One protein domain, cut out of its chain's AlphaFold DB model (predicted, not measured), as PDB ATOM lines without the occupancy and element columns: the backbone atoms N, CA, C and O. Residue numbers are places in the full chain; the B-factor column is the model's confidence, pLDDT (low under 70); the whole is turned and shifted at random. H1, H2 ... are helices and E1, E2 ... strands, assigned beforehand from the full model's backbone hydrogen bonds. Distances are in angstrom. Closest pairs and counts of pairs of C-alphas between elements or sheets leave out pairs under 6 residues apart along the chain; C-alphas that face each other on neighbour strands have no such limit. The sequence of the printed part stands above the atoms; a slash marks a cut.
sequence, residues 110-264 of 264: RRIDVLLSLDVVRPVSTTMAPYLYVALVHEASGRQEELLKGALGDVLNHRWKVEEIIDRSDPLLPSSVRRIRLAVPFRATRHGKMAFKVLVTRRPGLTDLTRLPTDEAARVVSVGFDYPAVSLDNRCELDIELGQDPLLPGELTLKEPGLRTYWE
ATOM      1  N   ARG A 110      -0.493 -55.260 -14.446       89.31
ATOM      2  CA  ARG A 110      -0.505 -54.169 -15.448       89.31
ATOM      3  C   ARG A 110      -1.046 -52.845 -14.920       89.31
ATOM      4  O   ARG A 110      -1.147 -51.864 -15.663       89.31
ATOM      5  N   ARG A 111      -1.454 -52.829 -13.656       89.56
ATOM      6  CA  ARG A 111      -2.139 -51.715 -13.015       89.56
ATOM      7  C   ARG A 111      -1.773 -51.685 -11.540       89.56
ATOM      8  O   ARG A 111      -1.762 -52.726 -10.897       89.56
ATOM      9  N   ILE A 112      -1.538 -50.481 -11.044       90.56
ATOM     10  CA  ILE A 112      -1.390 -50.159  -9.634       90.56
ATOM     11  C   ILE A 112      -2.621 -49.363  -9.252       90.56
ATOM     12  O   ILE A 112      -2.915 -48.338  -9.867       90.56
ATOM     13  N   ASP A 113      -3.341 -49.820  -8.248       90.12
ATOM     14  CA  ASP A 113      -4.376 -49.003  -7.652       90.12
ATOM     15  C   ASP A 113      -3.753 -48.137  -6.554       90.12
ATOM     16  O   ASP A 113      -3.029 -48.635  -5.692       90.12
ATOM     17  N   VAL A 114      -3.989 -46.828  -6.602       90.38
ATOM     18  CA  VAL A 114      -3.378 -45.865  -5.683       90.38
ATOM     19  C   VAL A 114      -4.462 -45.144  -4.904       90.38
ATOM     20  O   VAL A 114      -5.279 -44.433  -5.486       90.38
ATOM     21  N   LEU A 115      -4.447 -45.276  -3.582       89.75
ATOM     22  CA  LEU A 115      -5.174 -44.387  -2.691       89.75
ATOM     23  C   LEU A 115      -4.307 -43.153  -2.423       89.75
ATOM     24  O   LEU A 115      -3.336 -43.200  -1.674       89.75
ATOM     25  N   LEU A 116      -4.653 -42.054  -3.078       88.69
ATOM     26  CA  LEU A 116      -3.998 -40.765  -2.939       88.69
ATOM     27  C   LEU A 116      -4.621 -39.985  -1.778       88.69
ATOM     28  O   LEU A 116      -5.774 -39.563  -1.884       88.69
ATOM     29  N   SER A 117      -3.863 -39.753  -0.708       88.31
ATOM     30  CA  SER A 117      -4.248 -38.838   0.369       88.31
ATOM     31  C   SER A 117      -3.603 -37.476   0.136       88.31
ATOM     32  O   SER A 117      -2.384 -37.366   0.069       88.31
ATOM     33  N   LEU A 118      -4.408 -36.426   0.030       85.81
ATOM     34  CA  LEU A 118      -3.961 -35.041  -0.065       85.81
ATOM     35  C   LEU A 118      -4.252 -34.334   1.255       85.81
ATOM     36  O   LEU A 118      -5.414 -34.115   1.597       85.81
ATOM     37  N   ASP A 119      -3.197 -33.960   1.966       84.31
ATOM     38  CA  ASP A 119      -3.247 -33.256   3.242       84.31
ATOM     39  C   ASP A 119      -2.954 -31.772   3.015       84.31
ATOM     40  O   ASP A 119      -1.841 -31.407   2.645       84.31
ATOM     41  N   VAL A 120      -3.944 -30.901   3.217       79.00
ATOM     42  CA  VAL A 120      -3.805 -29.457   2.981       79.00
ATOM     43  C   VAL A 120      -3.728 -28.708   4.305       79.00
ATOM     44  O   VAL A 120      -4.699 -28.649   5.067       79.00
ATOM     45  N   VAL A 121      -2.565 -28.117   4.567       72.25
ATOM     46  CA  VAL A 121      -2.281 -27.337   5.773       72.25
ATOM     47  C   VAL A 121      -2.610 -25.866   5.483       72.25
ATOM     48  O   VAL A 121      -1.813 -25.175   4.853       72.25
ATOM     49  N   ARG A 122      -3.763 -25.392   5.988       65.12
ATOM     50  CA  ARG A 122      -4.360 -24.033   5.833       65.12
ATOM     51  C   ARG A 122      -5.165 -23.794   4.538       65.12
ATOM     52  O   ARG A 122      -4.918 -24.438   3.521       65.12
ATOM     53  N   PRO A 123      -6.164 -22.883   4.557       57.47
ATOM     54  CA  PRO A 123      -7.014 -22.632   3.397       57.47
ATOM     55  C   PRO A 123      -6.220 -22.035   2.231       57.47
ATOM     56  O   PRO A 123      -5.680 -20.935   2.318       57.47
ATOM     57  N   VAL A 124      -6.200 -22.754   1.110       58.28
ATOM     58  CA  VAL A 124      -5.656 -22.264  -0.158       58.28
ATOM     59  C   VAL A 124      -6.652 -21.271  -0.754       58.28
ATOM     60  O   VAL A 124      -7.814 -21.611  -0.975       58.28
ATOM     61  N   SER A 125      -6.204 -20.045  -1.024       55.28
ATOM     62  CA  SER A 125      -6.983 -19.068  -1.794       55.28
ATOM     63  C   SER A 125      -7.357 -19.655  -3.162       55.28
ATOM     64  O   SER A 125      -6.488 -20.031  -3.950       55.28
ATOM     65  N   THR A 126      -8.656 -19.756  -3.444       53.44
ATOM     66  CA  THR A 126      -9.215 -20.420  -4.636       53.44
ATOM     67  C   THR A 126      -9.156 -19.575  -5.907       53.44
ATOM     68  O   THR A 126      -9.548 -20.053  -6.968       53.44
ATOM     69  N   THR A 127      -8.678 -18.329  -5.839       53.75
ATOM     70  CA  THR A 127      -8.766 -17.373  -6.957       53.75
ATOM     71  C   THR A 127      -7.897 -17.771  -8.160       53.75
ATOM     72  O   THR A 127      -8.199 -17.383  -9.282       53.75
ATOM     73  N   MET A 128      -6.849 -18.577  -7.943       58.53
ATOM     74  CA  MET A 128      -5.958 -19.154  -8.964       58.53
ATOM     75  C   MET A 128      -5.439 -20.510  -8.454       58.53
ATOM     76  O   MET A 128      -4.274 -20.642  -8.070       58.53
ATOM     77  N   ALA A 129      -6.319 -21.509  -8.352       65.81
ATOM     78  CA  ALA A 129      -5.924 -22.805  -7.808       65.81
ATOM     79  C   ALA A 129      -4.879 -23.491  -8.720       65.81
ATOM     80  O   ALA A 129      -5.106 -23.601  -9.926       65.81
ATOM     81  N   PRO A 130      -3.734 -23.946  -8.179       81.44
ATOM     82  CA  PRO A 130      -2.702 -24.606  -8.972       81.44
ATOM     83  C   PRO A 130      -3.163 -25.985  -9.458       81.44
ATOM     84  O   PRO A 130      -4.141 -26.548  -8.967       81.44
ATOM     85  N   TYR A 131      -2.440 -26.547 -10.417       85.31
ATOM     86  CA  TYR A 131      -2.620 -27.912 -10.890       85.31
ATOM     87  C   TYR A 131      -1.737 -28.869 -10.094       85.31
ATOM     88  O   TYR A 131      -0.558 -28.589  -9.867       85.31
ATOM     89  N   LEU A 132      -2.309 -30.008  -9.713       87.50
ATOM     90  CA  LEU A 132      -1.591 -31.160  -9.186       87.50
ATOM     91  C   LEU A 132      -1.310 -32.131 -10.332       87.50
ATOM     92  O   LEU A 132      -2.232 -32.531 -11.049       87.50
ATOM     93  N   TYR A 133      -0.052 -32.536 -10.458       90.88
ATOM     94  CA  TYR A 133       0.403 -33.572 -11.373       90.88
ATOM     95  C   TYR A 133       1.025 -34.718 -10.578       90.88
ATOM     96  O   TYR A 133       1.879 -34.484  -9.723       90.88
ATOM     97  N   VAL A 134       0.620 -35.950 -10.882       92.50
ATOM     98  CA  VAL A 134       1.201 -37.173 -10.316       92.50
ATOM     99  C   VAL A 134       1.536 -38.110 -11.467       92.50
ATOM    100  O   VAL A 134       0.641 -38.579 -12.169       92.50
ATOM    101  N   ALA A 135       2.819 -38.365 -11.689       93.62
ATOM    102  CA  ALA A 135       3.295 -39.257 -12.734       93.62
ATOM    103  C   ALA A 135       3.861 -40.542 -12.142       93.62
ATOM    104  O   ALA A 135       4.578 -40.501 -11.146       93.62
ATOM    105  N   LEU A 136       3.601 -41.664 -12.802       94.69
ATOM    106  CA  LEU A 136       4.303 -42.917 -12.568       94.69
ATOM    107  C   LEU A 136       5.451 -43.027 -13.575       94.69
ATOM    108  O   LEU A 136       5.232 -42.932 -14.785       94.69
ATOM    109  N   VAL A 137       6.669 -43.232 -13.087       94.75
ATOM    110  CA  VAL A 137       7.887 -43.283 -13.904       94.75
ATOM    111  C   VAL A 137       8.665 -44.554 -13.595       94.75
ATOM    112  O   VAL A 137       8.862 -44.898 -12.436       94.75
ATOM    113  N   HIS A 138       9.143 -45.234 -14.633       94.62
ATOM    114  CA  HIS A 138      10.105 -46.322 -14.492       94.62
ATOM    115  C   HIS A 138      11.522 -45.742 -14.405       94.62
ATOM    116  O   HIS A 138      11.997 -45.123 -15.366       94.62
ATOM    117  N   GLU A 139      12.197 -45.929 -13.268       90.88
ATOM    118  CA  GLU A 139      13.439 -45.216 -12.937       90.88
ATOM    119  C   GLU A 139      14.580 -45.572 -13.889       90.88
ATOM    120  O   GLU A 139      15.207 -44.683 -14.464       90.88
ATOM    121  N   ALA A 140      14.799 -46.865 -14.142       88.31
ATOM    122  CA  ALA A 140      15.938 -47.313 -14.942       88.31
ATOM    123  C   ALA A 140      15.863 -46.873 -16.415       88.31
ATOM    124  O   ALA A 140      16.889 -46.749 -17.075       88.31
ATOM    125  N   SER A 141      14.660 -46.626 -16.944       88.44
ATOM    126  CA  SER A 141      14.494 -46.141 -18.323       88.44
ATOM    127  C   SER A 141      14.127 -44.663 -18.417       88.44
ATOM    128  O   SER A 141      13.968 -44.168 -19.530       88.44
ATOM    129  N   GLY A 142      13.890 -43.989 -17.287       88.62
ATOM    130  CA  GLY A 142      13.374 -42.620 -17.244       88.62
ATOM    131  C   GLY A 142      12.059 -42.419 -18.004       88.62
ATOM    132  O   GLY A 142      11.790 -41.321 -18.482       88.62
ATOM    133  N   ARG A 143      11.251 -43.475 -18.182       90.81
ATOM    134  CA  ARG A 143      10.033 -43.424 -19.006       90.81
ATOM    135  C   ARG A 143       8.822 -43.191 -18.116       90.81
ATOM    136  O   ARG A 143       8.606 -43.946 -17.174       90.81
ATOM    137  N   GLN A 144       8.019 -42.186 -18.453       92.88
ATOM    138  CA  GLN A 144       6.712 -41.982 -17.841       92.88
ATOM    139  C   GLN A 144       5.725 -43.043 -18.353       92.88
ATOM    140  O   GLN A 144       5.496 -43.154 -19.559       92.88
ATOM    141  N   GLU A 145       5.164 -43.828 -17.437       91.75
ATOM    142  CA  GLU A 145       4.131 -44.830 -17.722       91.75
ATOM    143  C   GLU A 145       2.757 -44.167 -17.814       91.75
ATOM    144  O   GLU A 145       2.020 -44.358 -18.782       91.75
ATOM    145  N   GLU A 146       2.436 -43.319 -16.836       91.50
ATOM    146  CA  GLU A 146       1.173 -42.597 -16.789       91.50
ATOM    147  C   GLU A 146       1.324 -41.259 -16.059       91.50
ATOM    148  O   GLU A 146       2.189 -41.092 -15.205       91.50
ATOM    149  N   LEU A 147       0.473 -40.298 -16.422       91.88
ATOM    150  CA  LEU A 147       0.351 -38.993 -15.789       91.88
ATOM    151  C   LEU A 147      -1.107 -38.747 -15.414       91.88
ATOM    152  O   LEU A 147      -1.992 -38.786 -16.276       91.88
ATOM    153  N   LEU A 148      -1.323 -38.435 -14.143       88.44
ATOM    154  CA  LEU A 148      -2.540 -37.835 -13.625       88.44
ATOM    155  C   LEU A 148      -2.345 -36.330 -13.498       88.44
ATOM    156  O   LEU A 148      -1.283 -35.860 -13.091       88.44
ATOM    157  N   LYS A 149      -3.393 -35.578 -13.826       88.25
ATOM    158  CA  LYS A 149      -3.428 -34.124 -13.687       88.25
ATOM    159  C   LYS A 149      -4.814 -33.669 -13.259       88.25
ATOM    160  O   LYS A 149      -5.811 -34.237 -13.708       88.25
ATOM    161  N   GLY A 150      -4.879 -32.644 -12.423       82.25
ATOM    162  CA  GLY A 150      -6.144 -32.085 -11.952       82.25
ATOM    163  C   GLY A 150      -5.955 -30.689 -11.389       82.25
ATOM    164  O   GLY A 150      -4.929 -30.396 -10.775       82.25
ATOM    165  N   ALA A 151      -6.935 -29.818 -11.615       80.81
ATOM    166  CA  ALA A 151      -6.960 -28.525 -10.953       80.81
ATOM    167  C   ALA A 151      -7.249 -28.754  -9.468       80.81
ATOM    168  O   ALA A 151      -8.245 -29.387  -9.113       80.81
ATOM    169  N   LEU A 152      -6.385 -28.238  -8.594       79.44
ATOM    170  CA  LEU A 152      -6.543 -28.424  -7.157       79.44
ATOM    171  C   LEU A 152      -7.869 -27.815  -6.691       79.44
ATOM    172  O   LEU A 152      -8.546 -28.407  -5.869       79.44
ATOM    173  N   GLY A 153      -8.306 -26.700  -7.284       75.62
ATOM    174  CA  GLY A 153      -9.609 -26.096  -6.991       75.62
ATOM    175  C   GLY A 153     -10.770 -27.077  -7.174       75.62
ATOM    176  O   GLY A 153     -11.616 -27.185  -6.293       75.62
ATOM    177  N   ASP A 154     -10.768 -27.853  -8.256       75.62
ATOM    178  CA  ASP A 154     -11.814 -28.844  -8.525       75.62
ATOM    179  C   ASP A 154     -11.709 -30.037  -7.568       75.62
ATOM    180  O   ASP A 154     -12.712 -30.467  -6.996       75.62
ATOM    181  N   VAL A 155     -10.487 -30.520  -7.318       72.44
ATOM    182  CA  VAL A 155     -10.215 -31.604  -6.358       72.44
ATOM    183  C   VAL A 155     -10.677 -31.226  -4.944       72.44
ATOM    184  O   VAL A 155     -11.280 -32.041  -4.248       72.44
ATOM    185  N   LEU A 156     -10.446 -29.977  -4.530       72.69
ATOM    186  CA  LEU A 156     -10.840 -29.458  -3.220       72.69
ATOM    187  C   LEU A 156     -12.355 -29.209  -3.106       72.69
ATOM    188  O   LEU A 156     -12.899 -29.299  -1.999       72.69
ATOM    189  N   ASN A 157     -13.032 -28.862  -4.204       69.50
ATOM    190  CA  ASN A 157     -14.428 -28.408  -4.193       69.50
ATOM    191  C   ASN A 157     -15.449 -29.485  -4.598       69.50
ATOM    192  O   ASN A 157     -16.644 -29.308  -4.351       69.50
ATOM    193  N   HIS A 158     -15.030 -30.597  -5.202       62.53
ATOM    194  CA  HIS A 158     -15.942 -31.677  -5.591       62.53
ATOM    195  C   HIS A 158     -16.317 -32.641  -4.448       62.53
ATOM    196  O   HIS A 158     -15.702 -32.672  -3.386       62.53
ATOM    197  N   ARG A 159     -17.385 -33.423  -4.683       49.38
ATOM    198  CA  ARG A 159     -18.074 -34.324  -3.731       49.38
ATOM    199  C   ARG A 159     -17.331 -35.636  -3.420       49.38
ATOM    200  O   ARG A 159     -17.920 -36.534  -2.836       49.38
ATOM    201  N   TRP A 160     -16.057 -35.762  -3.777       54.94
ATOM    202  CA  TRP A 160     -15.257 -36.987  -3.601       54.94
ATOM    203  C   TRP A 160     -14.689 -37.134  -2.178       54.94
ATOM    204  O   TRP A 160     -13.601 -37.658  -1.976       54.94
ATOM    205  N   LYS A 161     -15.390 -36.576  -1.189       52.41
ATOM    206  CA  LYS A 161     -14.844 -36.222   0.120       52.41
ATOM    207  C   LYS A 161     -15.209 -37.246   1.185       52.41
ATOM    208  O   LYS A 161     -16.363 -37.321   1.593       52.41
ATOM    209  N   VAL A 162     -14.188 -37.874   1.758       52.69
ATOM    210  CA  VAL A 162     -14.116 -37.951   3.219       52.69
ATOM    211  C   VAL A 162     -13.263 -36.762   3.635       52.69
ATOM    212  O   VAL A 162     -12.043 -36.792   3.508       52.69
ATOM    213  N   GLU A 163     -13.922 -35.662   3.989       54.53
ATOM    214  CA  GLU A 163     -13.246 -34.493   4.542       54.53
ATOM    215  C   GLU A 163     -13.058 -34.745   6.029       54.53
ATOM    216  O   GLU A 163     -13.997 -34.637   6.814       54.53
ATOM    217  N   GLU A 164     -11.846 -35.142   6.390       62.09
ATOM    218  CA  GLU A 164     -11.468 -35.348   7.777       62.09
ATOM    219  C   GLU A 164     -10.585 -34.177   8.201       62.09
ATOM    220  O   GLU A 164      -9.575 -33.872   7.556       62.09
ATOM    221  N   ILE A 165     -11.001 -33.492   9.263       61.25
ATOM    222  CA  ILE A 165     -10.137 -32.546   9.959       61.25
ATOM    223  C   ILE A 165      -9.293 -33.395  10.895       61.25
ATOM    224  O   ILE A 165      -9.771 -33.838  11.939       61.25
ATOM    225  N   ILE A 166      -8.058 -33.658  10.485       61.31
ATOM    226  CA  ILE A 166      -7.132 -34.443  11.291       61.31
ATOM    227  C   ILE A 166      -6.344 -33.482  12.160       61.31
ATOM    228  O   ILE A 166      -5.681 -32.568  11.661       61.31
ATOM    229  N   ASP A 167      -6.422 -33.718  13.463       56.06
ATOM    230  CA  ASP A 167      -5.581 -33.067  14.449       56.06
ATOM    231  C   ASP A 167      -4.203 -33.746  14.430       56.06
ATOM    232  O   ASP A 167      -3.992 -34.789  15.047       56.06
ATOM    233  N   ARG A 168      -3.269 -33.213  13.632       54.97
ATOM    234  CA  ARG A 168      -1.903 -33.762  13.489       54.97
ATOM    235  C   ARG A 168      -0.935 -33.262  14.563       54.97
ATOM    236  O   ARG A 168       0.279 -33.261  14.377       54.97
ATOM    237  N   SER A 169      -1.475 -32.778  15.661       43.75
ATOM    238  CA  SER A 169      -0.774 -31.830  16.505       43.75
ATOM    239  C   SER A 169       0.163 -32.518  17.480       43.75
ATOM    240  O   SER A 169      -0.231 -33.379  18.262       43.75
ATOM    241  N   ASP A 170       1.411 -32.058  17.465       52.69
ATOM    242  CA  ASP A 170       2.188 -31.908  18.688       52.69
ATOM    243  C   ASP A 170       1.292 -31.171  19.711       52.69
ATOM    244  O   ASP A 170       0.682 -30.162  19.332       52.69
ATOM    245  N   PRO A 171       1.154 -31.633  20.970       54.25
ATOM    246  CA  PRO A 171       0.295 -30.996  21.976       54.25
ATOM    247  C   PRO A 171       0.560 -29.492  22.190       54.25
ATOM    248  O   PRO A 171      -0.241 -28.821  22.844       54.25
ATOM    249  N   LEU A 172       1.652 -28.947  21.646       48.44
ATOM    250  CA  LEU A 172       2.014 -27.534  21.721       48.44
ATOM    251  C   LEU A 172       1.540 -26.667  20.535       48.44
ATOM    252  O   LEU A 172       1.493 -25.446  20.685       48.44
ATOM    253  N   LEU A 173       1.184 -27.234  19.373       54.25
ATOM    254  CA  LEU A 173       0.798 -26.464  18.175       54.25
ATOM    255  C   LEU A 173      -0.340 -27.142  17.388       54.25
ATOM    256  O   LEU A 173      -0.072 -27.885  16.439       54.25
ATOM    257  N   PRO A 174      -1.613 -26.852  17.726       54.22
ATOM    258  CA  PRO A 174      -2.749 -27.407  17.015       54.22
ATOM    259  C   PRO A 174      -2.775 -26.977  15.542       54.22
ATOM    260  O   PRO A 174      -2.849 -25.783  15.240       54.22
ATOM    261  N   SER A 175      -2.732 -27.936  14.614       60.69
ATOM    262  CA  SER A 175      -2.893 -27.676  13.180       60.69
ATOM    263  C   SER A 175      -4.023 -28.522  12.602       60.69
ATOM    264  O   SER A 175      -3.949 -29.746  12.535       60.69
ATOM    265  N   SER A 176      -5.095 -27.850  12.179       63.84
ATOM    266  CA  SER A 176      -6.178 -28.486  11.435       63.84
ATOM    267  C   SER A 176      -5.724 -28.727   9.999       63.84
ATOM    268  O   SER A 176      -5.476 -27.773   9.251       63.84
ATOM    269  N   VAL A 177      -5.618 -29.996   9.615       72.12
ATOM    270  CA  VAL A 177      -5.288 -30.403   8.248       72.12
ATOM    271  C   VAL A 177      -6.545 -30.919   7.574       72.12
ATOM    272  O   VAL A 177      -7.266 -31.746   8.131       72.12
ATOM    273  N   ARG A 178      -6.805 -30.429   6.364       76.44
ATOM    274  CA  ARG A 178      -7.906 -30.910   5.535       76.44
ATOM    275  C   ARG A 178      -7.406 -32.071   4.685       76.44
ATOM    276  O   ARG A 178      -6.615 -31.837   3.770       76.44
ATOM    277  N   ARG A 179      -7.860 -33.292   4.975       79.56
ATOM    278  CA  ARG A 179      -7.513 -34.486   4.193       79.56
ATOM    279  C   ARG A 179      -8.546 -34.767   3.106       79.56
ATOM    280  O   ARG A 179      -9.748 -34.689   3.347       79.56
ATOM    281  N   ILE A 180      -8.069 -35.132   1.919       79.88
ATOM    282  CA  ILE A 180      -8.876 -35.627   0.796       79.88
ATOM    283  C   ILE A 180      -8.293 -36.960   0.345       79.88
ATOM    284  O   ILE A 180      -7.086 -37.065   0.172       79.88
ATOM    285  N   ARG A 181      -9.137 -37.971   0.129       81.75
ATOM    286  CA  ARG A 181      -8.718 -39.293  -0.351       81.75
ATOM    287  C   ARG A 181      -9.310 -39.584  -1.723       81.75
ATOM    288  O   ARG A 181     -10.509 -39.415  -1.919       81.75
ATOM    289  N   LEU A 182      -8.478 -40.038  -2.654       82.19
ATOM    290  CA  LEU A 182      -8.873 -40.376  -4.021       82.19
ATOM    291  C   LEU A 182      -8.303 -41.746  -4.387       82.19
ATOM    292  O   LEU A 182      -7.090 -41.915  -4.390       82.19
ATOM    293  N   ALA A 183      -9.147 -42.715  -4.730       83.44
ATOM    294  CA  ALA A 183      -8.684 -44.005  -5.238       83.44
ATOM    295  C   ALA A 183      -8.562 -43.945  -6.764       83.44
ATOM    296  O   ALA A 183      -9.583 -43.881  -7.450       83.44
ATOM    297  N   VAL A 184      -7.334 -43.951  -7.288       84.69
ATOM    298  CA  VAL A 184      -7.031 -43.764  -8.711       84.69
ATOM    299  C   VAL A 184      -6.161 -44.897  -9.253       84.69
ATOM    300  O   VAL A 184      -5.136 -45.226  -8.656       84.69
ATOM    301  N   PRO A 185      -6.508 -45.477 -10.411       87.88
ATOM    302  CA  PRO A 185      -5.661 -46.474 -11.040       87.88
ATOM    303  C   PRO A 185      -4.583 -45.878 -11.940       87.88
ATOM    304  O   PRO A 185      -4.866 -45.026 -12.781       87.88
ATOM    305  N   PHE A 186      -3.374 -46.414 -11.826       90.44
ATOM    306  CA  PHE A 186      -2.252 -46.173 -12.724       90.44
ATOM    307  C   PHE A 186      -1.944 -47.427 -13.534       90.44
ATOM    308  O   PHE A 186      -1.825 -48.525 -12.999       90.44
ATOM    309  N   ARG A 187      -1.766 -47.278 -14.837       91.62
ATOM    310  CA  ARG A 187      -1.258 -48.303 -15.742       91.62
ATOM    311  C   ARG A 187       0.255 -48.366 -15.606       91.62
ATOM    312  O   ARG A 187       0.939 -47.351 -15.705       91.62
ATOM    313  N   ALA A 188       0.765 -49.575 -15.431       90.44
ATOM    314  CA  ALA A 188       2.187 -49.856 -15.336       90.44
ATOM    315  C   ALA A 188       2.514 -50.976 -16.322       90.44
ATOM    316  O   ALA A 188       2.135 -52.126 -16.109       90.44
ATOM    317  N   THR A 189       3.169 -50.642 -17.438       88.25
ATOM    318  CA  THR A 189       3.554 -51.648 -18.447       88.25
ATOM    319  C   THR A 189       4.882 -52.327 -18.126       88.25
ATOM    320  O   THR A 189       5.228 -53.330 -18.748       88.25
ATOM    321  N   ARG A 190       5.629 -51.775 -17.167       90.00
ATOM    322  CA  ARG A 190       6.946 -52.237 -16.728       90.00
ATOM    323  C   ARG A 190       6.931 -52.558 -15.241       90.00
ATOM    324  O   ARG A 190       6.088 -52.054 -14.504       90.00
ATOM    325  N   HIS A 191       7.907 -53.359 -14.827       90.25
ATOM    326  CA  HIS A 191       8.106 -53.811 -13.452       90.25
ATOM    327  C   HIS A 191       9.521 -53.478 -12.979       90.25
ATOM    328  O   HIS A 191      10.403 -53.219 -13.799       90.25
ATOM    329  N   GLY A 192       9.742 -53.540 -11.671       91.12
ATOM    330  CA  GLY A 192      11.000 -53.204 -11.018       91.12
ATOM    331  C   GLY A 192      10.943 -51.829 -10.361       91.12
ATOM    332  O   GLY A 192       9.919 -51.442  -9.803       91.12
ATOM    333  N   LYS A 193      12.050 -51.081 -10.419       95.31
ATOM    334  CA  LYS A 193      12.162 -49.773  -9.760       95.31
ATOM    335  C   LYS A 193      11.282 -48.722 -10.443       95.31
ATOM    336  O   LYS A 193      11.561 -48.278 -11.561       95.31
ATOM    337  N   MET A 194      10.224 -48.335  -9.742       95.81
ATOM    338  CA  MET A 194       9.247 -47.331 -10.145       95.81
ATOM    339  C   MET A 194       9.305 -46.142  -9.187       95.81
ATOM    340  O   MET A 194       9.721 -46.285  -8.043       95.81
ATOM    341  N   ALA A 195       8.840 -44.980  -9.632       95.56
ATOM    342  CA  ALA A 195       8.684 -43.810  -8.783       95.56
ATOM    343  C   ALA A 195       7.410 -43.040  -9.111       95.56
ATOM    344  O   ALA A 195       7.067 -42.850 -10.284       95.56
ATOM    345  N   PHE A 196       6.750 -42.537  -8.072       95.31
ATOM    346  CA  PHE A 196       5.768 -41.472  -8.221       95.31
ATOM    347  C   PHE A 196       6.484 -40.130  -8.201       95.31
ATOM    348  O   PHE A 196       7.204 -39.826  -7.254       95.31
ATOM    349  N   LYS A 197       6.275 -39.325  -9.241       94.62
ATOM    350  CA  LYS A 197       6.724 -37.935  -9.316       94.62
ATOM    351  C   LYS A 197       5.534 -37.014  -9.131       94.62
ATOM    352  O   LYS A 197       4.553 -37.125  -9.863       94.62
ATOM    353  N   VAL A 198       5.634 -36.099  -8.180       93.00
ATOM    354  CA  VAL A 198       4.571 -35.172  -7.807       93.00
ATOM    355  C   VAL A 198       5.037 -33.749  -8.067       93.00
ATOM    356  O   VAL A 198       6.137 -33.364  -7.671       93.00
ATOM    357  N   LEU A 199       4.188 -32.963  -8.721       91.12
ATOM    358  CA  LEU A 199       4.426 -31.548  -8.968       91.12
ATOM    359  C   LEU A 199       3.143 -30.752  -8.755       91.12
ATOM    360  O   LEU A 199       2.075 -31.124  -9.240       91.12
ATOM    361  N   VAL A 200       3.274 -29.610  -8.085       88.31
ATOM    362  CA  VAL A 200       2.214 -28.609  -7.975       88.31
ATOM    363  C   VAL A 200       2.688 -27.330  -8.647       88.31
ATOM    364  O   VAL A 200       3.697 -26.744  -8.257       88.31
ATOM    365  N   THR A 201       1.970 -26.900  -9.682       85.81
ATOM    366  CA  THR A 201       2.333 -25.717 -10.469       85.81
ATOM    367  C   THR A 201       1.098 -25.003 -10.997       85.81
ATOM    368  O   THR A 201       0.048 -25.603 -11.207       85.81
ATOM    369  N   ARG A 202       1.213 -23.699 -11.246       83.38
ATOM    370  CA  ARG A 202       0.162 -22.924 -11.922       83.38
ATOM    371  C   ARG A 202       0.176 -23.123 -13.436       83.38
ATOM    372  O   ARG A 202      -0.764 -22.701 -14.099       83.38
ATOM    373  N   ARG A 203       1.219 -23.754 -13.983       83.25
ATOM    374  CA  ARG A 203       1.347 -24.012 -15.415       83.25
ATOM    375  C   ARG A 203       0.379 -25.122 -15.852       83.25
ATOM    376  O   ARG A 203       0.540 -26.275 -15.435       83.25
ATOM    377  N   PRO A 204      -0.619 -24.816 -16.696       82.31
ATOM    378  CA  PRO A 204      -1.461 -25.849 -17.274       82.31
ATOM    379  C   PRO A 204      -0.711 -26.593 -18.386       82.31
ATOM    380  O   PRO A 204       0.230 -26.076 -18.989       82.31
ATOM    381  N   GLY A 205      -1.183 -27.796 -18.709       82.69
ATOM    382  CA  GLY A 205      -0.809 -28.482 -19.946       82.69
ATOM    383  C   GLY A 205       0.511 -29.252 -19.916       82.69
ATOM    384  O   GLY A 205       0.999 -29.616 -20.981       82.69
ATOM    385  N   LEU A 206       1.076 -29.544 -18.741       85.56
ATOM    386  CA  LEU A 206       2.214 -30.463 -18.667       85.56
ATOM    387  C   LEU A 206       1.782 -31.874 -19.088       85.56
ATOM    388  O   LEU A 206       0.740 -32.379 -18.661       85.56
ATOM    389  N   THR A 207       2.589 -32.496 -19.946       87.38
ATOM    390  CA  THR A 207       2.360 -33.854 -20.464       87.38
ATOM    391  C   THR A 207       3.409 -34.856 -19.991       87.38
ATOM    392  O   THR A 207       3.165 -36.059 -20.048       87.38
ATOM    393  N   ASP A 208       4.566 -34.381 -19.530       88.50
ATOM    394  CA  ASP A 208       5.691 -35.216 -19.119       88.50
ATOM    395  C   ASP A 208       6.473 -34.544 -17.983       88.50
ATOM    396  O   ASP A 208       7.043 -33.470 -18.170       88.50
ATOM    397  N   LEU A 209       6.503 -35.180 -16.808       89.12
ATOM    398  CA  LEU A 209       7.264 -34.685 -15.654       89.12
ATOM    399  C   LEU A 209       8.747 -35.083 -15.697       89.12
ATOM    400  O   LEU A 209       9.528 -34.659 -14.847       89.12
ATOM    401  N   THR A 210       9.161 -35.908 -16.661       88.75
ATOM    402  CA  THR A 210      10.569 -36.294 -16.844       88.75
ATOM    403  C   THR A 210      11.350 -35.297 -17.701       88.75
ATOM    404  O   THR A 210      12.578 -35.307 -17.675       88.75
ATOM    405  N   ARG A 211      10.653 -34.411 -18.424       87.31
ATOM    406  CA  ARG A 211      11.228 -33.438 -19.370       87.31
ATOM    407  C   ARG A 211      10.866 -32.003 -19.003       87.31
ATOM    408  O   ARG A 211      10.397 -31.233 -19.840       87.31
ATOM    409  N   LEU A 212      11.051 -31.660 -17.736       87.38
ATOM    410  CA  LEU A 212      10.799 -30.312 -17.237       87.38
ATOM    411  C   LEU A 212      12.050 -29.432 -17.364       87.38
ATOM    412  O   LEU A 212      13.168 -29.950 -17.290       87.38
ATOM    413  N   PRO A 213      11.880 -28.111 -17.537       85.44
ATOM    414  CA  PRO A 213      12.982 -27.169 -17.380       85.44
ATOM    415  C   PRO A 213      13.507 -27.193 -15.932       85.44
ATOM    416  O   PRO A 213      12.805 -27.610 -15.010       85.44
ATOM    417  N   THR A 214      14.766 -26.792 -15.734       82.38
ATOM    418  CA  THR A 214      15.515 -26.982 -14.475       82.38
ATOM    419  C   THR A 214      14.830 -26.375 -13.246       82.38
ATOM    420  O   THR A 214      14.904 -26.935 -12.155       82.38
ATOM    421  N   ASP A 215      14.147 -25.248 -13.422       82.69
ATOM    422  CA  ASP A 215      13.400 -24.534 -12.387       82.69
ATOM    423  C   ASP A 215      12.166 -25.313 -11.900       82.69
ATOM    424  O   ASP A 215      11.942 -25.433 -10.696       82.69
ATOM    425  N   GLU A 216      11.388 -25.896 -12.816       82.94
ATOM    426  CA  GLU A 216      10.245 -26.748 -12.463       82.94
ATOM    427  C   GLU A 216      10.706 -28.127 -11.971       82.94
ATOM    428  O   GLU A 216      10.118 -28.679 -11.040       82.94
ATOM    429  N   ALA A 217      11.791 -28.663 -12.540       84.75
ATOM    430  CA  ALA A 217      12.362 -29.949 -12.149       84.75
ATOM    431  C   ALA A 217      12.803 -29.969 -10.674       84.75
ATOM    432  O   ALA A 217      12.615 -30.981 -10.003       84.75
ATOM    433  N   ALA A 218      13.318 -28.849 -10.152       85.31
ATOM    434  CA  ALA A 218      13.709 -28.714  -8.746       85.31
ATOM    435  C   ALA A 218      12.522 -28.780  -7.764       85.31
ATOM    436  O   ALA A 218      12.716 -29.044  -6.580       85.31
ATOM    437  N   ARG A 219      11.295 -28.547  -8.245       85.75
ATOM    438  CA  ARG A 219      10.059 -28.587  -7.444       85.75
ATOM    439  C   ARG A 219       9.361 -29.944  -7.492       85.75
ATOM    440  O   ARG A 219       8.342 -30.123  -6.825       85.75
ATOM    441  N   VAL A 220       9.861 -30.873  -8.308       90.44
ATOM    442  CA  VAL A 220       9.314 -32.224  -8.401       90.44
ATOM    443  C   VAL A 220       9.798 -33.035  -7.219       90.44
ATOM    444  O   VAL A 220      10.997 -33.249  -7.050       90.44
ATOM    445  N   VAL A 221       8.855 -33.569  -6.454       92.06
ATOM    446  CA  VAL A 221       9.172 -34.525  -5.399       92.06
ATOM    447  C   VAL A 221       8.938 -35.931  -5.926       92.06
ATOM    448  O   VAL A 221       7.945 -36.187  -6.606       92.06
ATOM    449  N   SER A 222       9.876 -36.837  -5.669       92.25
ATOM    450  CA  SER A 222       9.817 -38.214  -6.157       92.25
ATOM    451  C   SER A 222       9.860 -39.192  -4.990       92.25
ATOM    452  O   SER A 222      10.658 -39.008  -4.077       92.25
ATOM    453  N   VAL A 223       9.045 -40.244  -5.042       94.38
ATOM    454  CA  VAL A 223       9.107 -41.366  -4.097       94.38
ATOM    455  C   VAL A 223       9.162 -42.686  -4.852       94.38
ATOM    456  O   VAL A 223       8.293 -42.985  -5.674       94.38
ATOM    457  N   GLY A 224      10.232 -43.437  -4.606       94.12
ATOM    458  CA  GLY A 224      10.533 -44.694  -5.282       94.12
ATOM    459  C   GLY A 224       9.947 -45.910  -4.568       94.12
ATOM    460  O   GLY A 224       9.780 -45.917  -3.348       94.12
ATOM    461  N   PHE A 225       9.667 -46.962  -5.331       94.75
ATOM    462  CA  PHE A 225       9.244 -48.270  -4.841       94.75
ATOM    463  C   PHE A 225       9.622 -49.382  -5.821       94.75
ATOM    464  O   PHE A 225       9.977 -49.141  -6.974       94.75
ATOM    465  N   ASP A 226       9.556 -50.623  -5.349       94.25
ATOM    466  CA  ASP A 226       9.743 -51.803  -6.190       94.25
ATOM    467  C   ASP A 226       8.379 -52.374  -6.575       94.25
ATOM    468  O   ASP A 226       7.597 -52.734  -5.694       94.25
ATOM    469  N   TYR A 227       8.072 -52.406  -7.869       93.00
ATOM    470  CA  TYR A 227       6.815 -52.923  -8.397       93.00
ATOM    471  C   TYR A 227       7.020 -54.338  -8.955       93.00
ATOM    472  O   TYR A 227       7.716 -54.498  -9.967       93.00
ATOM    473  N   PRO A 228       6.436 -55.377  -8.336       90.44
ATOM    474  CA  PRO A 228       6.679 -56.752  -8.745       90.44
ATOM    475  C   PRO A 228       6.014 -57.090 -10.084       90.44
ATOM    476  O   PRO A 228       5.005 -56.506 -10.484       90.44
ATOM    477  N   ALA A 229       6.571 -58.093 -10.770       88.62
ATOM    478  CA  ALA A 229       5.969 -58.650 -11.981       88.62
ATOM    479  C   ALA A 229       4.596 -59.282 -11.710       88.62
ATOM    480  O   ALA A 229       3.687 -59.166 -12.530       88.62
ATOM    481  N   VAL A 230       4.463 -59.931 -10.552       88.12
ATOM    482  CA  VAL A 230       3.266 -60.641 -10.102       88.12
ATOM    483  C   VAL A 230       3.078 -60.388  -8.614       88.12
ATOM    484  O   VAL A 230       4.035 -60.500  -7.847       88.12
ATOM    485  N   SER A 231       1.848 -60.093  -8.212       86.81
ATOM    486  CA  SER A 231       1.425 -60.026  -6.816       86.81
ATOM    487  C   SER A 231      -0.071 -60.310  -6.715       86.81
ATOM    488  O   SER A 231      -0.825 -60.182  -7.680       86.81
ATOM    489  N   LEU A 232      -0.498 -60.731  -5.531       83.12
ATOM    490  CA  LEU A 232      -1.902 -60.932  -5.178       83.12
ATOM    491  C   LEU A 232      -2.634 -59.617  -4.936       83.12
ATOM    492  O   LEU A 232      -3.846 -59.530  -5.120       83.12
ATOM    493  N   ASP A 233      -1.881 -58.614  -4.504       85.44
ATOM    494  CA  ASP A 233      -2.365 -57.286  -4.187       85.44
ATOM    495  C   ASP A 233      -1.572 -56.272  -5.016       85.44
ATOM    496  O   ASP A 233      -0.363 -56.419  -5.200       85.44
ATOM    497  N   ASN A 234      -2.274 -55.294  -5.585       87.25
ATOM    498  CA  ASN A 234      -1.729 -54.296  -6.510       87.25
ATOM    499  C   ASN A 234      -1.941 -52.870  -5.992       87.25
ATOM    500  O   ASN A 234      -2.028 -51.911  -6.762       87.25
ATOM    501  N   ARG A 235      -2.059 -52.742  -4.674       89.38
ATOM    502  CA  ARG A 235      -2.505 -51.527  -4.013       89.38
ATOM    503  C   ARG A 235      -1.354 -50.738  -3.411       89.38
ATOM    504  O   ARG A 235      -0.377 -51.286  -2.899       89.38
ATOM    505  N   CYS A 236      -1.508 -49.424  -3.424       91.38
ATOM    506  CA  CYS A 236      -0.554 -48.487  -2.866       91.38
ATOM    507  C   CYS A 236      -1.279 -47.297  -2.225       91.38
ATOM    508  O   CYS A 236      -2.308 -46.854  -2.722       91.38
ATOM    509  N   GLU A 237      -0.750 -46.782  -1.121       91.62
ATOM    510  CA  GLU A 237      -1.170 -45.523  -0.507       91.62
ATOM    511  C   GLU A 237      -0.075 -44.479  -0.744       91.62
ATOM    512  O   GLU A 237       1.090 -44.719  -0.413       91.62
ATOM    513  N   LEU A 238      -0.453 -43.343  -1.331       92.38
ATOM    514  CA  LEU A 238       0.422 -42.203  -1.595       92.38
ATOM    515  C   LEU A 238      -0.099 -40.995  -0.814       92.38
ATOM    516  O   LEU A 238      -1.142 -40.435  -1.151       92.38
ATOM    517  N   ASP A 239       0.646 -40.585   0.204       91.25
ATOM    518  CA  ASP A 239       0.322 -39.439   1.046       91.25
ATOM    519  C   ASP A 239       1.102 -38.213   0.562       91.25
ATOM    520  O   ASP A 239       2.332 -38.205   0.565       91.25
ATOM    521  N   ILE A 240       0.397 -37.162   0.154       89.31
ATOM    522  CA  ILE A 240       0.976 -35.894  -0.293       89.31
ATOM    523  C   ILE A 240       0.526 -34.800   0.661       89.31
ATOM    524  O   ILE A 240      -0.669 -34.544   0.808       89.31
ATOM    525  N   GLU A 241       1.487 -34.102   1.255       87.06
ATOM    526  CA  GLU A 241       1.209 -32.943   2.093       87.06
ATOM    527  C   GLU A 241       1.516 -31.641   1.347       87.06
ATOM    528  O   GLU A 241       2.623 -31.418   0.848       87.06
ATOM    529  N   LEU A 242       0.497 -30.786   1.287       83.88
ATOM    530  CA  LEU A 242       0.518 -29.463   0.687       83.88
ATOM    531  C   LEU A 242       0.513 -28.413   1.796       83.88
ATOM    532  O   LEU A 242      -0.463 -28.268   2.539       83.88
ATOM    533  N   GLY A 243       1.605 -27.660   1.881       76.31
ATOM    534  CA  GLY A 243       1.718 -26.480   2.727       76.31
ATOM    535  C   GLY A 243       1.613 -25.204   1.901       76.31
ATOM    536  O   GLY A 243       1.982 -25.175   0.729       76.31
ATOM    537  N   GLN A 244       1.127 -24.127   2.511       71.94
ATOM    538  CA  GLN A 244       1.349 -22.795   1.961       71.94
ATOM    539  C   GLN A 244       2.757 -22.327   2.331       71.94
ATOM    540  O   GLN A 244       3.175 -22.478   3.482       71.94
ATOM    541  N   ASP A 245       3.472 -21.742   1.371       67.06
ATOM    542  CA  ASP A 245       4.765 -21.127   1.642       67.06
ATOM    543  C   ASP A 245       4.591 -19.960   2.643       67.06
ATOM    544  O   ASP A 245       3.763 -19.067   2.408       67.06
ATOM    545  N   PRO A 246       5.319 -19.953   3.777       63.75
ATOM    546  CA  PRO A 246       5.208 -18.893   4.776       63.75
ATOM    547  C   PRO A 246       5.774 -17.547   4.296       63.75
ATOM    548  O   PRO A 246       5.400 -16.511   4.843       63.75
ATOM    549  N   LEU A 247       6.664 -17.551   3.299       65.25
ATOM    550  CA  LEU A 247       7.322 -16.373   2.733       65.25
ATOM    551  C   LEU A 247       6.613 -15.858   1.472       65.25
ATOM    552  O   LEU A 247       6.666 -14.660   1.197       65.25
ATOM    553  N   LEU A 248       5.933 -16.736   0.722       66.44
ATOM    554  CA  LEU A 248       5.249 -16.397  -0.532       66.44
ATOM    555  C   LEU A 248       3.745 -16.731  -0.475       66.44
ATOM    556  O   LEU A 248       3.323 -17.840  -0.821       66.44
ATOM    557  N   PRO A 249       2.887 -15.764  -0.092       61.31
ATOM    558  CA  PRO A 249       1.444 -15.964  -0.051       61.31
ATOM    559  C   PRO A 249       0.882 -16.423  -1.407       61.31
ATOM    560  O   PRO A 249       0.932 -15.702  -2.402       61.31
ATOM    561  N   GLY A 250       0.319 -17.633  -1.440       60.41
ATOM    562  CA  GLY A 250      -0.278 -18.233  -2.635       60.41
ATOM    563  C   GLY A 250       0.624 -19.209  -3.393       60.41
ATOM    564  O   GLY A 250       0.152 -19.803  -4.368       60.41
ATOM    565  N   GLU A 251       1.876 -19.405  -2.978       70.12
ATOM    566  CA  GLU A 251       2.668 -20.554  -3.423       70.12
ATOM    567  C   GLU A 251       2.419 -21.764  -2.523       70.12
ATOM    568  O   GLU A 251       2.301 -21.648  -1.302       70.12
ATOM    569  N   LEU A 252       2.285 -22.933  -3.155       74.62
ATOM    570  CA  LEU A 252       2.164 -24.206  -2.461       74.62
ATOM    571  C   LEU A 252       3.506 -24.921  -2.491       74.62
ATOM    572  O   LEU A 252       4.116 -25.069  -3.556       74.62
ATOM    573  N   THR A 253       3.918 -25.392  -1.323       77.44
ATOM    574  CA  THR A 253       5.077 -26.250  -1.135       77.44
ATOM    575  C   THR A 253       4.611 -27.686  -0.932       77.44
ATOM    576  O   THR A 253       3.642 -27.967  -0.222       77.44
ATOM    577  N   LEU A 254       5.293 -28.600  -1.613       83.25
ATOM    578  CA  LEU A 254       5.149 -30.034  -1.413       83.25
ATOM    579  C   LEU A 254       6.135 -30.454  -0.330       83.25
ATOM    580  O   LEU A 254       7.325 -30.150  -0.437       83.25
ATOM    581  N   LYS A 255       5.658 -31.168   0.688       82.94
ATOM    582  CA  LYS A 255       6.559 -31.940   1.551       82.94
ATOM    583  C   LYS A 255       6.854 -33.297   0.918       82.94
ATOM    584  O   LYS A 255       6.206 -33.694  -0.052       82.94
ATOM    585  N   GLU A 256       7.842 -33.996   1.467       82.06
ATOM    586  CA  GLU A 256       8.170 -35.355   1.044       82.06
ATOM    587  C   GLU A 256       6.934 -36.265   1.142       82.06
ATOM    588  O   GLU A 256       6.326 -36.351   2.213       82.06
ATOM    589  N   PRO A 257       6.521 -36.909   0.036       85.31
ATOM    590  CA  PRO A 257       5.355 -37.763   0.034       85.31
ATOM    591  C   PRO A 257       5.651 -39.084   0.745       85.31
ATOM    592  O   PRO A 257       6.708 -39.693   0.565       85.31
ATOM    593  N   GLY A 258       4.682 -39.542   1.530       88.75
ATOM    594  CA  GLY A 258       4.692 -40.868   2.133       88.75
ATOM    595  C   GLY A 258       4.199 -41.912   1.138       88.75
ATOM    596  O   GLY A 258       3.271 -41.657   0.374       88.75
ATOM    597  N   LEU A 259       4.801 -43.100   1.153       92.25
ATOM    598  CA  LEU A 259       4.384 -44.204   0.295       92.25
ATOM    599  C   LEU A 259       4.290 -45.502   1.090       92.25
ATOM    600  O   LEU A 259       5.220 -45.870   1.809       92.25
ATOM    601  N   ARG A 260       3.179 -46.218   0.924       91.75
ATOM    602  CA  ARG A 260       3.000 -47.580   1.440       91.75
ATOM    603  C   ARG A 260       2.530 -48.480   0.318       91.75
ATOM    604  O   ARG A 260       1.597 -48.147  -0.405       91.75
ATOM    605  N   THR A 261       3.173 -49.625   0.167       90.31
ATOM    606  CA  THR A 261       2.859 -50.586  -0.891       90.31
ATOM    607  C   THR A 261       2.362 -51.888  -0.295       90.31
ATOM    608  O   THR A 261       2.934 -52.387   0.674       90.31
ATOM    609  N   TYR A 262       1.334 -52.458  -0.910       87.25
ATOM    610  CA  TYR A 262       0.718 -53.709  -0.496       87.25
ATOM    611  C   TYR A 262       0.882 -54.708  -1.635       87.25
ATOM    612  O   TYR A 262       0.004 -54.857  -2.479       87.25
ATOM    613  N   TRP A 263       2.050 -55.348  -1.669       84.62
ATOM    614  CA  TRP A 263       2.343 -56.461  -2.565       84.62
ATOM    615  C   TRP A 263       2.347 -57.744  -1.732       84.62
ATOM    616  O   TRP A 263       3.093 -57.828  -0.756       84.62
ATOM    617  N   GLU A 264       1.538 -58.737  -2.095       71.75
ATOM    618  CA  GLU A 264       1.495 -60.051  -1.423       71.75
ATOM    619  C   GLU A 264       1.770 -61.218  -2.367       71.75
ATOM    620  O   GLU A 264       1.381 -61.108  -3.552       71.75
TER     621      GLU A 264
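This is residues 110 to 264 of the 264 residues of an uncharacterized protein of Elusimicrobia bacterium (UniProt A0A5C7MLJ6). Two strongly twisted sheets lie face to face as a sandwich, one with E1, E4, E5, E8, E9 and E10, the other with E3, E2, E6 and E7; their sides draw together where E5 comes near E3 and E10 near E7. The small helix H1 lies by one side of the sandwich and grazes both sheets, while H2 and the long loop of residues 202 to 213 lie outside, on the side of the four-stranded sheet. The printed part has 155 residues, with ten named strands and two named helices in the order E1 E2 E3 H1 E4 E5 E6 H2 E7 E8 E9 E10, and is mostly strand. The four-stranded sheet, E3 E2 E6 E7, is antiparallel and the branched one is mixed. The whole is compact, with a radius of gyration of the C-alphas of 15.9 A and spans of 44 by 35 by 30 A.

E1, residues 111 to 121, begins at C-alpha 111 (-2.139, -51.715, -13.015) and is 30.8 A long. E2, residues 131 to 138, and E3, residues 143 to 151, form a hairpin; E3 bends by 55 degrees at residue 146. H1 is residues 152 to 157 and E4 residues 164 to 167. E5, residues 176 to 187, is 34.0 A long, and E6, residues 192 to 201, 28.8 A. H2 is residues 214 to 217, and E7 residues 221 to 227. E8, residues 235 to 244, is 29.6 A long. E9 is residues 252 to 254, and E10, residues 258 to 262, ends at C-alpha 262 (0.718, -53.709, -0.496).

E1 has antiparallel E5 on one side, with N 114 and O 184 2.8 A apart, and parallel E8 on the other side, with N 117 and O 238 2.8 A apart. E4 and E5 form a hairpin, with N 166 and O 177 3.1 A apart. E9, in a hairpin with E8, and E10 lie on one side of E8; N 243 and O 253 are 2.9 A apart, N 237 and O 260 2.8 A. In the other sheet, backbone atoms within hydrogen-bond range are N 134 and O 148 across E2 and E3, 2.9 A apart, N 133 and O 199 across E2 and E6, 2.8 A apart, and N 194 and O 225 across E6 and E7, 2.9 A apart. Between the sheets, the closest C-alphas of E3 and E5 are those of Glu 146 and Arg 187, 6.3 A apart, and those of E7 and E10 are Val 223 and Leu 259, 7.0 A apart. Every O i to N i+4 pair in H1 is within hydrogen-bond range; H2 is too short for one.

The C-alphas farthest apart, those of Leu 172 and Thr 189, are 46.9 A apart. The printed part has no cut, and the link from E6 to H2 is long. Mean pLDDT of the printed part is 80.5; residues 122 to 129, 157 to 176 and 245 to 250 are under 70.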